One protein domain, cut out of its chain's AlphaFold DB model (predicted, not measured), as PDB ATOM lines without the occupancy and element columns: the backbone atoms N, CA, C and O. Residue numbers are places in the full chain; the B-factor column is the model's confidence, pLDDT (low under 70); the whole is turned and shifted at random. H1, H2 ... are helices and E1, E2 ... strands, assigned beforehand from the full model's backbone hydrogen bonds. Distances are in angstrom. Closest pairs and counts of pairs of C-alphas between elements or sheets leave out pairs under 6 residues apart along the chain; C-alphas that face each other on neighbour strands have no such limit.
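AT A GLANCE: This is residues 72 to 147 of the 276 residues of an uncharacterized protein of Glossina palpalis gambiensis (UniProt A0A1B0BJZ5). Three helices lie loosely side by side in a flat outline, H3 between H1 and H2, and a small two-stranded hairpin, E1 and E2, lies off beyond the ends of the helices, on the side where H1 and H3 end and H2 begins. The 76 printed residues, mostly helix by class, hold H1, E1, E2, H2 and H3 in that order, with E1 and E2 antiparallel. The whole is loose, radius of gyration of the C-alphas 14.9 A, spanning 43 by 31 by 16 A.

IN THESE COORDINATES: Find C-alpha 72 at (-16.806, -45.083, -18.845); from there H1 runs 20.6 A to residue 86. E1 is residues 93 to 95, E2 100 to 102, H2 111 to 119. H3, residues 123 to 136, runs 19.6 A to C-alpha 136 at (-11.082, -39.996, 8.206).

HOW THE PARTS SIT: Look at Tyr 78 and Asp 127, closest C-alphas at 6.8 A: H1 touches H3, with its residues 123 to 127 alone, at a shallow tilt of 9 degrees, the same way. H2 and H3, a helical hairpin, only just touch, with 3 pairs of C-alphas within 8 A, through residues 126 to 129 of H3 alone; the closest are Leu 117 and Leu 126, 6.8 A. They run opposite ways at a shallow tilt of 21 degrees. H1 and H2 are apart. In the hairpin of E1 and E2, N 93 and O 102 are 2.9 A apart, within hydrogen-bond range. In H1, H2 and H3 every O i to N i+4 pair is within range.

THE WHOLE: The C-alphas of Asp 72 and Cys 147, farthest apart, are 45.6 A apart. The printed part has no cut, and no link is long. Mean pLDDT of the printed part is 70.5; among the residues under 70 are 136 to 147.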
ATOM      1  N   ASP A  72     -17.289 -46.442 -18.592       66.56
ATOM      2  CA  ASP A  72     -16.806 -45.083 -18.845       66.56
ATOM      3  C   ASP A  72     -17.701 -44.034 -18.161       66.56
ATOM      4  O   ASP A  72     -17.207 -43.088 -17.540       66.56
ATOM      5  N   ILE A  73     -19.030 -44.219 -18.196       74.44
ATOM      6  CA  ILE A  73     -19.987 -43.356 -17.484       74.44
ATOM      7  C   ILE A  73     -19.823 -43.494 -15.963       74.44
ATOM      8  O   ILE A  73     -19.864 -42.486 -15.252       74.44
ATOM      9  N   ALA A  74     -19.618 -44.709 -15.448       70.62
ATOM     10  CA  ALA A  74     -19.395 -44.944 -14.024       70.62
ATOM     11  C   ALA A  74     -18.074 -44.315 -13.553       70.62
ATOM     12  O   ALA A  74     -18.067 -43.577 -12.568       70.62
ATOM     13  N   CYS A  75     -16.979 -44.520 -14.287       72.50
ATOM     14  CA  CYS A  75     -15.679 -43.896 -14.044       72.50
ATOM     15  C   CYS A  75     -15.778 -42.369 -14.042       72.50
ATOM     16  O   CYS A  75     -15.280 -41.720 -13.121       72.50
ATOM     17  N   LEU A  76     -16.480 -41.787 -15.018       76.62
ATOM     18  CA  LEU A  76     -16.704 -40.345 -15.081       76.62
ATOM     19  C   LEU A  76     -17.522 -39.847 -13.884       76.62
ATOM     20  O   LEU A  76     -17.237 -38.776 -13.348       76.62
ATOM     21  N   LEU A  77     -18.505 -40.622 -13.421       80.88
ATOM     22  CA  LEU A  77     -19.301 -40.295 -12.241       80.88
ATOM     23  C   LEU A  77     -18.459 -40.321 -10.956       80.88
ATOM     24  O   LEU A  77     -18.540 -39.378 -10.166       80.88
ATOM     25  N   TYR A  78     -17.613 -41.337 -10.766       77.62
ATOM     26  CA  TYR A  78     -16.693 -41.414  -9.625       77.62
ATOM     27  C   TYR A  78     -15.630 -40.315  -9.670       77.62
ATOM     28  O   TYR A  78     -15.363 -39.671  -8.657       77.62
ATOM     29  N   PHE A  79     -15.086 -40.019 -10.849       79.12
ATOM     30  CA  PHE A  79     -14.145 -38.919 -11.033       79.12
ATOM     31  C   PHE A  79     -14.792 -37.563 -10.741       79.12
ATOM     32  O   PHE A  79     -14.234 -36.742 -10.015       79.12
ATOM     33  N   LYS A  80     -16.019 -37.337 -11.225       81.56
ATOM     34  CA  LYS A  80     -16.784 -36.121 -10.929       81.56
ATOM     35  C   LYS A  80     -17.087 -35.997  -9.436       81.56
ATOM     36  O   LYS A  80     -17.003 -34.898  -8.896       81.56
ATOM     37  N   LYS A  81     -17.401 -37.107  -8.763       82.38
ATOM     38  CA  LYS A  81     -17.592 -37.158  -7.307       82.38
ATOM     39  C   LYS A  81     -16.296 -36.818  -6.565       82.38
ATOM     40  O   LYS A  81     -16.333 -36.014  -5.638       82.38
ATOM     41  N   LEU A  82     -15.158 -37.357  -7.004       80.62
ATOM     42  CA  LEU A  82     -13.846 -37.042  -6.442       80.62
ATOM     43  C   LEU A  82     -13.508 -35.560  -6.610       80.62
ATOM     44  O   LEU A  82     -13.165 -34.904  -5.631       80.62
ATOM     45  N   ILE A  83     -13.671 -35.007  -7.816       80.50
ATOM     46  CA  ILE A  83     -13.479 -33.573  -8.068       80.50
ATOM     47  C   ILE A  83     -14.406 -32.752  -7.181       80.50
ATOM     48  O   ILE A  83     -13.956 -31.790  -6.572       80.50
ATOM     49  N   ALA A  84     -15.683 -33.117  -7.064       81.88
ATOM     50  CA  ALA A  84     -16.615 -32.391  -6.210       81.88
ATOM     51  C   ALA A  84     -16.182 -32.408  -4.736       81.88
ATOM     52  O   ALA A  84     -16.363 -31.416  -4.037       81.88
ATOM     53  N   LEU A  85     -15.572 -33.501  -4.274       77.88
ATOM     54  CA  LEU A  85     -15.068 -33.649  -2.912       77.88
ATOM     55  C   LEU A  85     -13.749 -32.878  -2.693       77.88
ATOM     56  O   LEU A  85     -13.564 -32.234  -1.658       77.88
ATOM     57  N   VAL A  86     -12.846 -32.881  -3.677       77.88
ATOM     58  CA  VAL A  86     -11.548 -32.175  -3.636       77.88
ATOM     59  C   VAL A  86     -11.699 -30.664  -3.875       77.88
ATOM     60  O   VAL A  86     -10.994 -29.850  -3.281       77.88
ATOM     61  N   PHE A  87     -12.646 -30.258  -4.711       77.62
ATOM     62  CA  PHE A  87     -12.847 -28.866  -5.116       77.62
ATOM     63  C   PHE A  87     -14.124 -28.251  -4.525       77.62
ATOM     64  O   PHE A  87     -14.615 -27.229  -5.001       77.62
ATOM     65  N   ALA A  88     -14.664 -28.848  -3.457       78.19
ATOM     66  CA  ALA A  88     -15.790 -28.284  -2.726       78.19
ATOM     67  C   ALA A  88     -15.431 -26.886  -2.211       78.19
ATOM     68  O   ALA A  88     -14.547 -26.737  -1.370       78.19
ATOM     69  N   ARG A  89     -16.163 -25.858  -2.657       72.56
ATOM     70  CA  ARG A  89     -15.935 -24.450  -2.276       72.56
ATOM     71  C   ARG A  89     -15.833 -24.236  -0.761       72.56
ATOM     72  O   ARG A  89     -15.070 -23.391  -0.318       72.56
ATOM     73  N   GLN A  90     -16.581 -25.014   0.021       72.75
ATOM     74  CA  GLN A  90     -16.589 -24.960   1.489       72.75
ATOM     75  C   GLN A  90     -15.232 -25.309   2.122       72.75
ATOM     76  O   GLN A  90     -15.000 -24.981   3.279       72.75
ATOM     77  N   GLN A  91     -14.350 -25.982   1.382       71.12
ATOM     78  CA  GLN A  91     -13.061 -26.473   1.867       71.12
ATOM     79  C   GLN A  91     -11.883 -25.570   1.456       71.12
ATOM     80  O   GLN A  91     -10.746 -25.880   1.803       71.12
ATOM     81  N   PHE A  92     -12.141 -24.466   0.742       75.69
ATOM     82  CA  PHE A  92     -11.126 -23.481   0.358       75.69
ATOM     83  C   PHE A  92     -11.182 -22.256   1.260       75.69
ATOM     84  O   PHE A  92     -12.246 -21.693   1.517       75.69
ATOM     85  N   THR A  93     -10.009 -21.796   1.673       77.88
ATOM     86  CA  THR A  93      -9.820 -20.533   2.384       77.88
ATOM     87  C   THR A  93      -9.318 -19.478   1.408       77.88
ATOM     88  O   THR A  93      -8.412 -19.739   0.619       77.88
ATOM     89  N   TYR A  94      -9.917 -18.287   1.430       80.00
ATOM     90  CA  TYR A  94      -9.455 -17.178   0.598       80.00
ATOM     91  C   TYR A  94      -8.249 -16.501   1.248       80.00
ATOM     92  O   TYR A  94      -8.352 -16.003   2.369       80.00
ATOM     93  N   ASN A  95      -7.129 -16.460   0.532       75.94
ATOM     94  CA  ASN A  95      -5.942 -15.730   0.943       75.94
ATOM     95  C   ASN A  95      -5.995 -14.311   0.359       75.94
ATOM     96  O   ASN A  95      -5.872 -14.117  -0.853       75.94
ATOM     97  N   SER A  96      -6.187 -13.306   1.217       77.88
ATOM     98  CA  SER A  96      -6.304 -11.900   0.805       77.88
ATOM     99  C   SER A  96      -4.982 -11.289   0.333       77.88
ATOM    100  O   SER A  96      -5.009 -10.367  -0.480       77.88
ATOM    101  N   LEU A  97      -3.840 -11.811   0.797       74.38
ATOM    102  CA  LEU A  97      -2.509 -11.331   0.415       74.38
ATOM    103  C   LEU A  97      -2.157 -11.771  -1.005       74.38
ATOM    104  O   LEU A  97      -1.717 -10.961  -1.817       74.38
ATOM    105  N   LEU A  98      -2.406 -13.044  -1.316       78.62
ATOM    106  CA  LEU A  98      -2.108 -13.620  -2.628       78.62
ATOM    107  C   LEU A  98      -3.276 -13.505  -3.613       78.62
ATOM    108  O   LEU A  98      -3.079 -13.743  -4.797       78.62
ATOM    109  N   LYS A  99      -4.476 -13.114  -3.162       84.06
ATOM    110  CA  LYS A  99      -5.722 -13.037  -3.950       84.06
ATOM    111  C   LYS A  99      -6.159 -14.366  -4.590       84.06
ATOM    112  O   LYS A  99      -6.832 -14.351  -5.619       84.06
ATOM    113  N   HIS A 100      -5.837 -15.503  -3.975       79.38
ATOM    114  CA  HIS A 100      -6.201 -16.838  -4.469       79.38
ATOM    115  C   HIS A 100      -6.940 -17.660  -3.400       79.38
ATOM    116  O   HIS A 100      -6.872 -17.372  -2.205       79.38
ATOM    117  N   TYR A 101      -7.684 -18.676  -3.844       78.06
ATOM    118  CA  TYR A 101      -8.291 -19.675  -2.965       78.06
ATOM    119  C   TYR A 101      -7.311 -20.824  -2.751       78.06
ATOM    120  O   TYR A 101      -6.852 -21.436  -3.711       78.06
ATOM    121  N   GLU A 102      -7.036 -21.139  -1.493       77.56
ATOM    122  CA  GLU A 102      -6.076 -22.166  -1.109       77.56
ATOM    123  C   GLU A 102      -6.756 -23.263  -0.296       77.56
ATOM    124  O   GLU A 102      -7.687 -23.021   0.478       77.56
ATOM    125  N   ARG A 103      -6.269 -24.490  -0.474       76.00
ATOM    126  CA  ARG A 103      -6.636 -25.646   0.338       76.00
ATOM    127  C   ARG A 103      -5.388 -26.488   0.571       76.00
ATOM    128  O   ARG A 103      -4.888 -27.122  -0.352       76.00
ATOM    129  N   GLY A 104      -4.930 -26.551   1.817       69.62
ATOM    130  CA  GLY A 104      -3.926 -27.528   2.231       69.62
ATOM    131  C   GLY A 104      -4.566 -28.902   2.409       69.62
ATOM    132  O   GLY A 104      -5.542 -29.038   3.151       69.62
ATOM    133  N   MET A 105      -4.028 -29.922   1.742       68.88
ATOM    134  CA  MET A 105      -4.490 -31.299   1.884       68.88
ATOM    135  C   MET A 105      -3.349 -32.194   2.366       68.88
ATOM    136  O   MET A 105      -2.344 -32.347   1.684       68.88
ATOM    137  N   HIS A 106      -3.519 -32.806   3.539       66.56
ATOM    138  CA  HIS A 106      -2.558 -33.755   4.093       66.56
ATOM    139  C   HIS A 106      -3.202 -35.139   4.192       66.56
ATOM    140  O   HIS A 106      -4.062 -35.371   5.042       66.56
ATOM    141  N   ILE A 107      -2.780 -36.070   3.338       68.62
ATOM    142  CA  ILE A 107      -3.306 -37.437   3.323       68.62
ATOM    143  C   ILE A 107      -2.399 -38.318   4.175       68.62
ATOM    144  O   ILE A 107      -1.205 -38.430   3.915       68.62
ATOM    145  N   ARG A 108      -2.969 -38.957   5.199       67.81
ATOM    146  CA  ARG A 108      -2.299 -40.037   5.931       67.81
ATOM    147  C   ARG A 108      -2.866 -41.363   5.458       67.81
ATOM    148  O   ARG A 108      -4.078 -41.562   5.529       67.81
ATOM    149  N   ILE A 109      -1.990 -42.240   4.986       73.94
ATOM    150  CA  ILE A 109      -2.343 -43.570   4.485       73.94
ATOM    151  C   ILE A 109      -1.655 -44.598   5.380       73.94
ATOM    152  O   ILE A 109      -0.443 -44.538   5.578       73.94
ATOM    153  N   GLY A 110      -2.432 -45.515   5.956       77.12
ATOM    154  CA  GLY A 110      -1.884 -46.655   6.694       77.12
ATOM    155  C   GLY A 110      -1.415 -47.766   5.751       77.12
ATOM    156  O   GLY A 110      -1.943 -47.909   4.651       77.12
ATOM    157  N   GLN A 111      -0.477 -48.602   6.199       75.00
ATOM    158  CA  GLN A 111       0.086 -49.693   5.390       75.00
ATOM    159  C   GLN A 111      -0.988 -50.649   4.834       75.00
ATOM    160  O   GLN A 111      -0.973 -50.975   3.652       75.00
ATOM    161  N   SER A 112      -1.996 -51.004   5.636       76.00
ATOM    162  CA  SER A 112      -3.116 -51.849   5.194       76.00
ATOM    163  C   SER A 112      -4.011 -51.195   4.134       76.00
ATOM    164  O   SER A 112      -4.626 -51.893   3.336       76.00
ATOM    165  N   GLN A 113      -4.089 -49.862   4.106       71.12
ATOM    166  CA  GLN A 113      -4.827 -49.115   3.082       71.12
ATOM    167  C   GLN A 113      -4.005 -48.973   1.798       71.12
ATOM    168  O   GLN A 113      -4.580 -48.975   0.714       71.12
ATOM    169  N   LEU A 114      -2.677 -48.886   1.919       78.69
ATOM    170  CA  LEU A 114      -1.752 -48.833   0.790       78.69
ATOM    171  C   LEU A 114      -1.730 -50.162   0.022       78.69
ATOM    172  O   LEU A 114      -1.897 -50.169  -1.193       78.69
ATOM    173  N   GLU A 115      -1.630 -51.287   0.732       77.81
ATOM    174  CA  GLU A 115      -1.681 -52.624   0.120       77.81
ATOM    175  C   GLU A 115      -3.038 -52.915  -0.540       77.81
ATOM    176  O   GLU A 115      -3.116 -53.615  -1.552       77.81
ATOM    177  N   LEU A 116      -4.123 -52.383   0.029       74.06
ATOM    178  CA  LEU A 116      -5.463 -52.499  -0.543       74.06
ATOM    179  C   LEU A 116      -5.596 -51.659  -1.822       74.06
ATOM    180  O   LEU A 116      -6.197 -52.127  -2.784       74.06
ATOM    181  N   LEU A 117      -5.003 -50.462  -1.849       74.94
ATOM    182  CA  LEU A 117      -4.980 -49.591  -3.024       74.94
ATOM    183  C   LEU A 117      -4.203 -50.235  -4.181       74.94
ATOM    184  O   LEU A 117      -4.671 -50.221  -5.315       74.94
ATOM    185  N   GLU A 118      -3.062 -50.862  -3.887       77.06
ATOM    186  CA  GLU A 118      -2.230 -51.549  -4.882       77.06
ATOM    187  C   GLU A 118      -2.922 -52.786  -5.482       77.06
ATOM    188  O   GLU A 118      -2.783 -53.078  -6.671       77.06
ATOM    189  N   LYS A 119      -3.702 -53.513  -4.672       77.31
ATOM    190  CA  LYS A 119      -4.443 -54.705  -5.115       77.31
ATOM    191  C   LYS A 119      -5.785 -54.374  -5.771       77.31
ATOM    192  O   LYS A 119      -6.308 -55.207  -6.515       77.31
ATOM    193  N   SER A 120      -6.356 -53.199  -5.500       70.88
ATOM    194  CA  SER A 120      -7.663 -52.807  -6.031       70.88
ATOM    195  C   SER A 120      -7.592 -52.506  -7.530       70.88
ATOM    196  O   SER A 120      -6.834 -51.648  -7.972       70.88
ATOM    197  N   LYS A 121      -8.389 -53.231  -8.324       67.06
ATOM    198  CA  LYS A 121      -8.583 -52.986  -9.767       67.06
ATOM    199  C   LYS A 121      -9.959 -52.400 -10.091       67.06
ATOM    200  O   LYS A 121     -10.149 -51.888 -11.188       67.06
ATOM    201  N   ASP A 122     -10.909 -52.490  -9.157       71.06
ATOM    202  CA  ASP A 122     -12.275 -51.995  -9.328       71.06
ATOM    203  C   ASP A 122     -12.383 -50.535  -8.855       71.06
ATOM    204  O   ASP A 122     -11.957 -50.173  -7.754       71.06
ATOM    205  N   CYS A 123     -12.991 -49.690  -9.689       66.19
ATOM    206  CA  CYS A 123     -13.209 -48.270  -9.420       66.19
ATOM    207  C   CYS A 123     -14.089 -48.037  -8.182       66.19
ATOM    208  O   CYS A 123     -13.970 -47.005  -7.520       66.19
ATOM    209  N   ARG A 124     -14.951 -49.003  -7.837       68.50
ATOM    210  CA  ARG A 124     -15.819 -48.940  -6.649       68.50
ATOM    211  C   ARG A 124     -15.043 -49.078  -5.346       68.50
ATOM    212  O   ARG A 124     -15.314 -48.354  -4.386       68.50
ATOM    213  N   ASP A 125     -14.071 -49.982  -5.323       70.12
ATOM    214  CA  ASP A 125     -13.217 -50.186  -4.156       70.12
ATOM    215  C   ASP A 125     -12.290 -48.987  -3.960       70.12
ATOM    216  O   ASP A 125     -12.131 -48.505  -2.837       70.12
ATOM    217  N   LEU A 126     -11.778 -48.431  -5.062       72.19
ATOM    218  CA  LEU A 126     -10.982 -47.208  -5.049       72.19
ATOM    219  C   LEU A 126     -11.787 -46.012  -4.506       72.19
ATOM    220  O   LEU A 126     -11.310 -45.319  -3.609       72.19
ATOM    221  N   ASP A 127     -13.030 -45.805  -4.963       75.94
ATOM    222  CA  ASP A 127     -13.924 -44.756  -4.440       75.94
ATOM    223  C   ASP A 127     -14.204 -44.937  -2.943       75.94
ATOM    224  O   ASP A 127     -14.204 -43.959  -2.198       75.94
ATOM    225  N   LYS A 128     -14.383 -46.175  -2.469       78.81
ATOM    226  CA  LYS A 128     -14.589 -46.459  -1.043       78.81
ATOM    227  C   LYS A 128     -13.348 -46.135  -0.213       78.81
ATOM    228  O   LYS A 128     -13.478 -45.503   0.834       78.81
ATOM    229  N   ILE A 129     -12.159 -46.534  -0.666       77.94
ATOM    230  CA  ILE A 129     -10.889 -46.254   0.025       77.94
ATOM    231  C   ILE A 129     -10.629 -44.753   0.056       77.94
ATOM    232  O   ILE A 129     -10.324 -44.204   1.112       77.94
ATOM    233  N   ILE A 130     -10.801 -44.080  -1.080       78.06
ATOM    234  CA  ILE A 130     -10.635 -42.636  -1.193       78.06
ATOM    235  C   ILE A 130     -11.652 -41.929  -0.301       78.06
ATOM    236  O   ILE A 130     -11.261 -41.123   0.534       78.06
ATOM    237  N   THR A 131     -12.935 -42.280  -0.374       76.94
ATOM    238  CA  THR A 131     -13.960 -41.686   0.494       76.94
ATOM    239  C   THR A 131     -13.603 -41.887   1.969       76.94
ATOM    240  O   THR A 131     -13.618 -40.919   2.718       76.94
ATOM    241  N   GLN A 132     -13.165 -43.082   2.380       76.25
ATOM    242  CA  GLN A 132     -12.717 -43.338   3.754       76.25
ATOM    243  C   GLN A 132     -11.467 -42.545   4.145       76.25
ATOM    244  O   GLN A 132     -11.357 -42.117   5.291       76.25
ATOM    245  N   LEU A 133     -10.514 -42.353   3.233       74.38
ATOM    246  CA  LEU A 133      -9.336 -41.524   3.477       74.38
ATOM    247  C   LEU A 133      -9.743 -40.065   3.654       74.38
ATOM    248  O   LEU A 133      -9.279 -39.419   4.585       74.38
ATOM    249  N   PHE A 134     -10.624 -39.546   2.809       72.69
ATOM    250  CA  PHE A 134     -11.080 -38.166   2.897       72.69
ATOM    251  C   PHE A 134     -12.026 -37.926   4.081       72.69
ATOM    252  O   PHE A 134     -11.990 -36.847   4.658       72.69
ATOM    253  N   GLU A 135     -12.826 -38.915   4.475       70.19
ATOM    254  CA  GLU A 135     -13.727 -38.864   5.631       70.19
ATOM    255  C   GLU A 135     -12.970 -39.027   6.957       70.19
ATOM    256  O   GLU A 135     -13.233 -38.310   7.918       70.19
ATOM    257  N   LYS A 136     -11.957 -39.901   7.022       64.69
ATOM    258  CA  LYS A 136     -11.082 -39.996   8.206       64.69
ATOM    259  C   LYS A 136     -10.131 -38.812   8.331       64.69
ATOM    260  O   LYS A 136      -9.798 -38.421   9.444       64.69
ATOM    261  N   ASN A 137      -9.690 -38.251   7.206       59.81
ATOM    262  CA  ASN A 137      -8.886 -37.031   7.172       59.81
ATOM    263  C   ASN A 137      -9.764 -35.771   7.030       59.81
ATOM    264  O   ASN A 137      -9.242 -34.700   6.704       59.81
ATOM    265  N   TYR A 138     -11.082 -35.876   7.267       50.88
ATOM    266  CA  TYR A 138     -11.972 -34.721   7.254       50.88
ATOM    267  C   TYR A 138     -11.514 -33.784   8.372       50.88
ATOM    268  O   TYR A 138     -11.572 -34.106   9.554       50.88
ATOM    269  N   ILE A 139     -11.047 -32.608   7.953       50.94
ATOM    270  CA  ILE A 139     -10.666 -31.485   8.808       50.94
ATOM    271  C   ILE A 139      -9.337 -31.711   9.544       50.94
ATOM    272  O   ILE A 139      -9.217 -31.659  10.763       50.94
ATOM    273  N   SER A 140      -8.267 -31.766   8.769       44.28
ATOM    274  CA  SER A 140      -7.288 -30.710   8.979       44.28
ATOM    275  C   SER A 140      -7.273 -29.914   7.692       44.28
ATOM    276  O   SER A 140      -6.518 -30.221   6.771       44.28
ATOM    277  N   SER A 141      -8.124 -28.880   7.604       43.00
ATOM    278  CA  SER A 141      -7.624 -27.693   6.926       43.00
ATOM    279  C   SER A 141      -6.302 -27.459   7.629       43.00
ATOM    280  O   SER A 141      -6.296 -27.157   8.830       43.00
ATOM    281  N   TYR A 142      -5.197 -27.679   6.926       42.91
ATOM    282  CA  TYR A 142      -3.984 -26.991   7.285       42.91
ATOM    283  C   TYR A 142      -4.369 -25.531   7.094       42.91
ATOM    284  O   TYR A 142      -4.209 -24.936   6.035       42.91
ATOM    285  N   CYS A 143      -5.025 -24.985   8.119       40.06
ATOM    286  CA  CYS A 143      -4.921 -23.604   8.435       40.06
ATOM    287  C   CYS A 143      -3.409 -23.480   8.443       40.06
ATOM    288  O   CYS A 143      -2.745 -24.056   9.315       40.06
ATOM    289  N   GLY A 144      -2.871 -22.785   7.445       39.59
ATOM    290  CA  GLY A 144      -1.701 -21.963   7.653       39.59
ATOM    291  C   GLY A 144      -2.055 -20.982   8.764       39.59
ATOM    292  O   GLY A 144      -2.087 -19.779   8.570       39.59
ATOM    293  N   ARG A 145      -2.348 -21.512   9.955       37.69
ATOM    294  CA  ARG A 145      -2.192 -20.864  11.216       37.69
ATOM    295  C   ARG A 145      -0.672 -20.764  11.272       37.69
ATOM    296  O   ARG A 145       0.002 -21.557  11.924       37.69
ATOM    297  N   GLN A 146      -0.147 -19.731  10.604       37.41
ATOM    298  CA  GLN A 146       0.366 -18.603  11.367       37.41
ATOM    299  C   GLN A 146      -0.302 -18.682  12.723       37.41
ATOM    300  O   GLN A 146      -1.488 -18.389  12.867       37.41
ATOM    301  N   CYS A 147       0.386 -19.350  13.640       37.03
ATOM    302  CA  CYS A 147      -0.107 -19.524  14.969       37.03
ATOM    303  C   CYS A 147      -0.286 -18.109  15.514       37.03
ATOM    304  O   CYS A 147       0.617 -17.566  16.131       37.03
TER     305      CYS A 147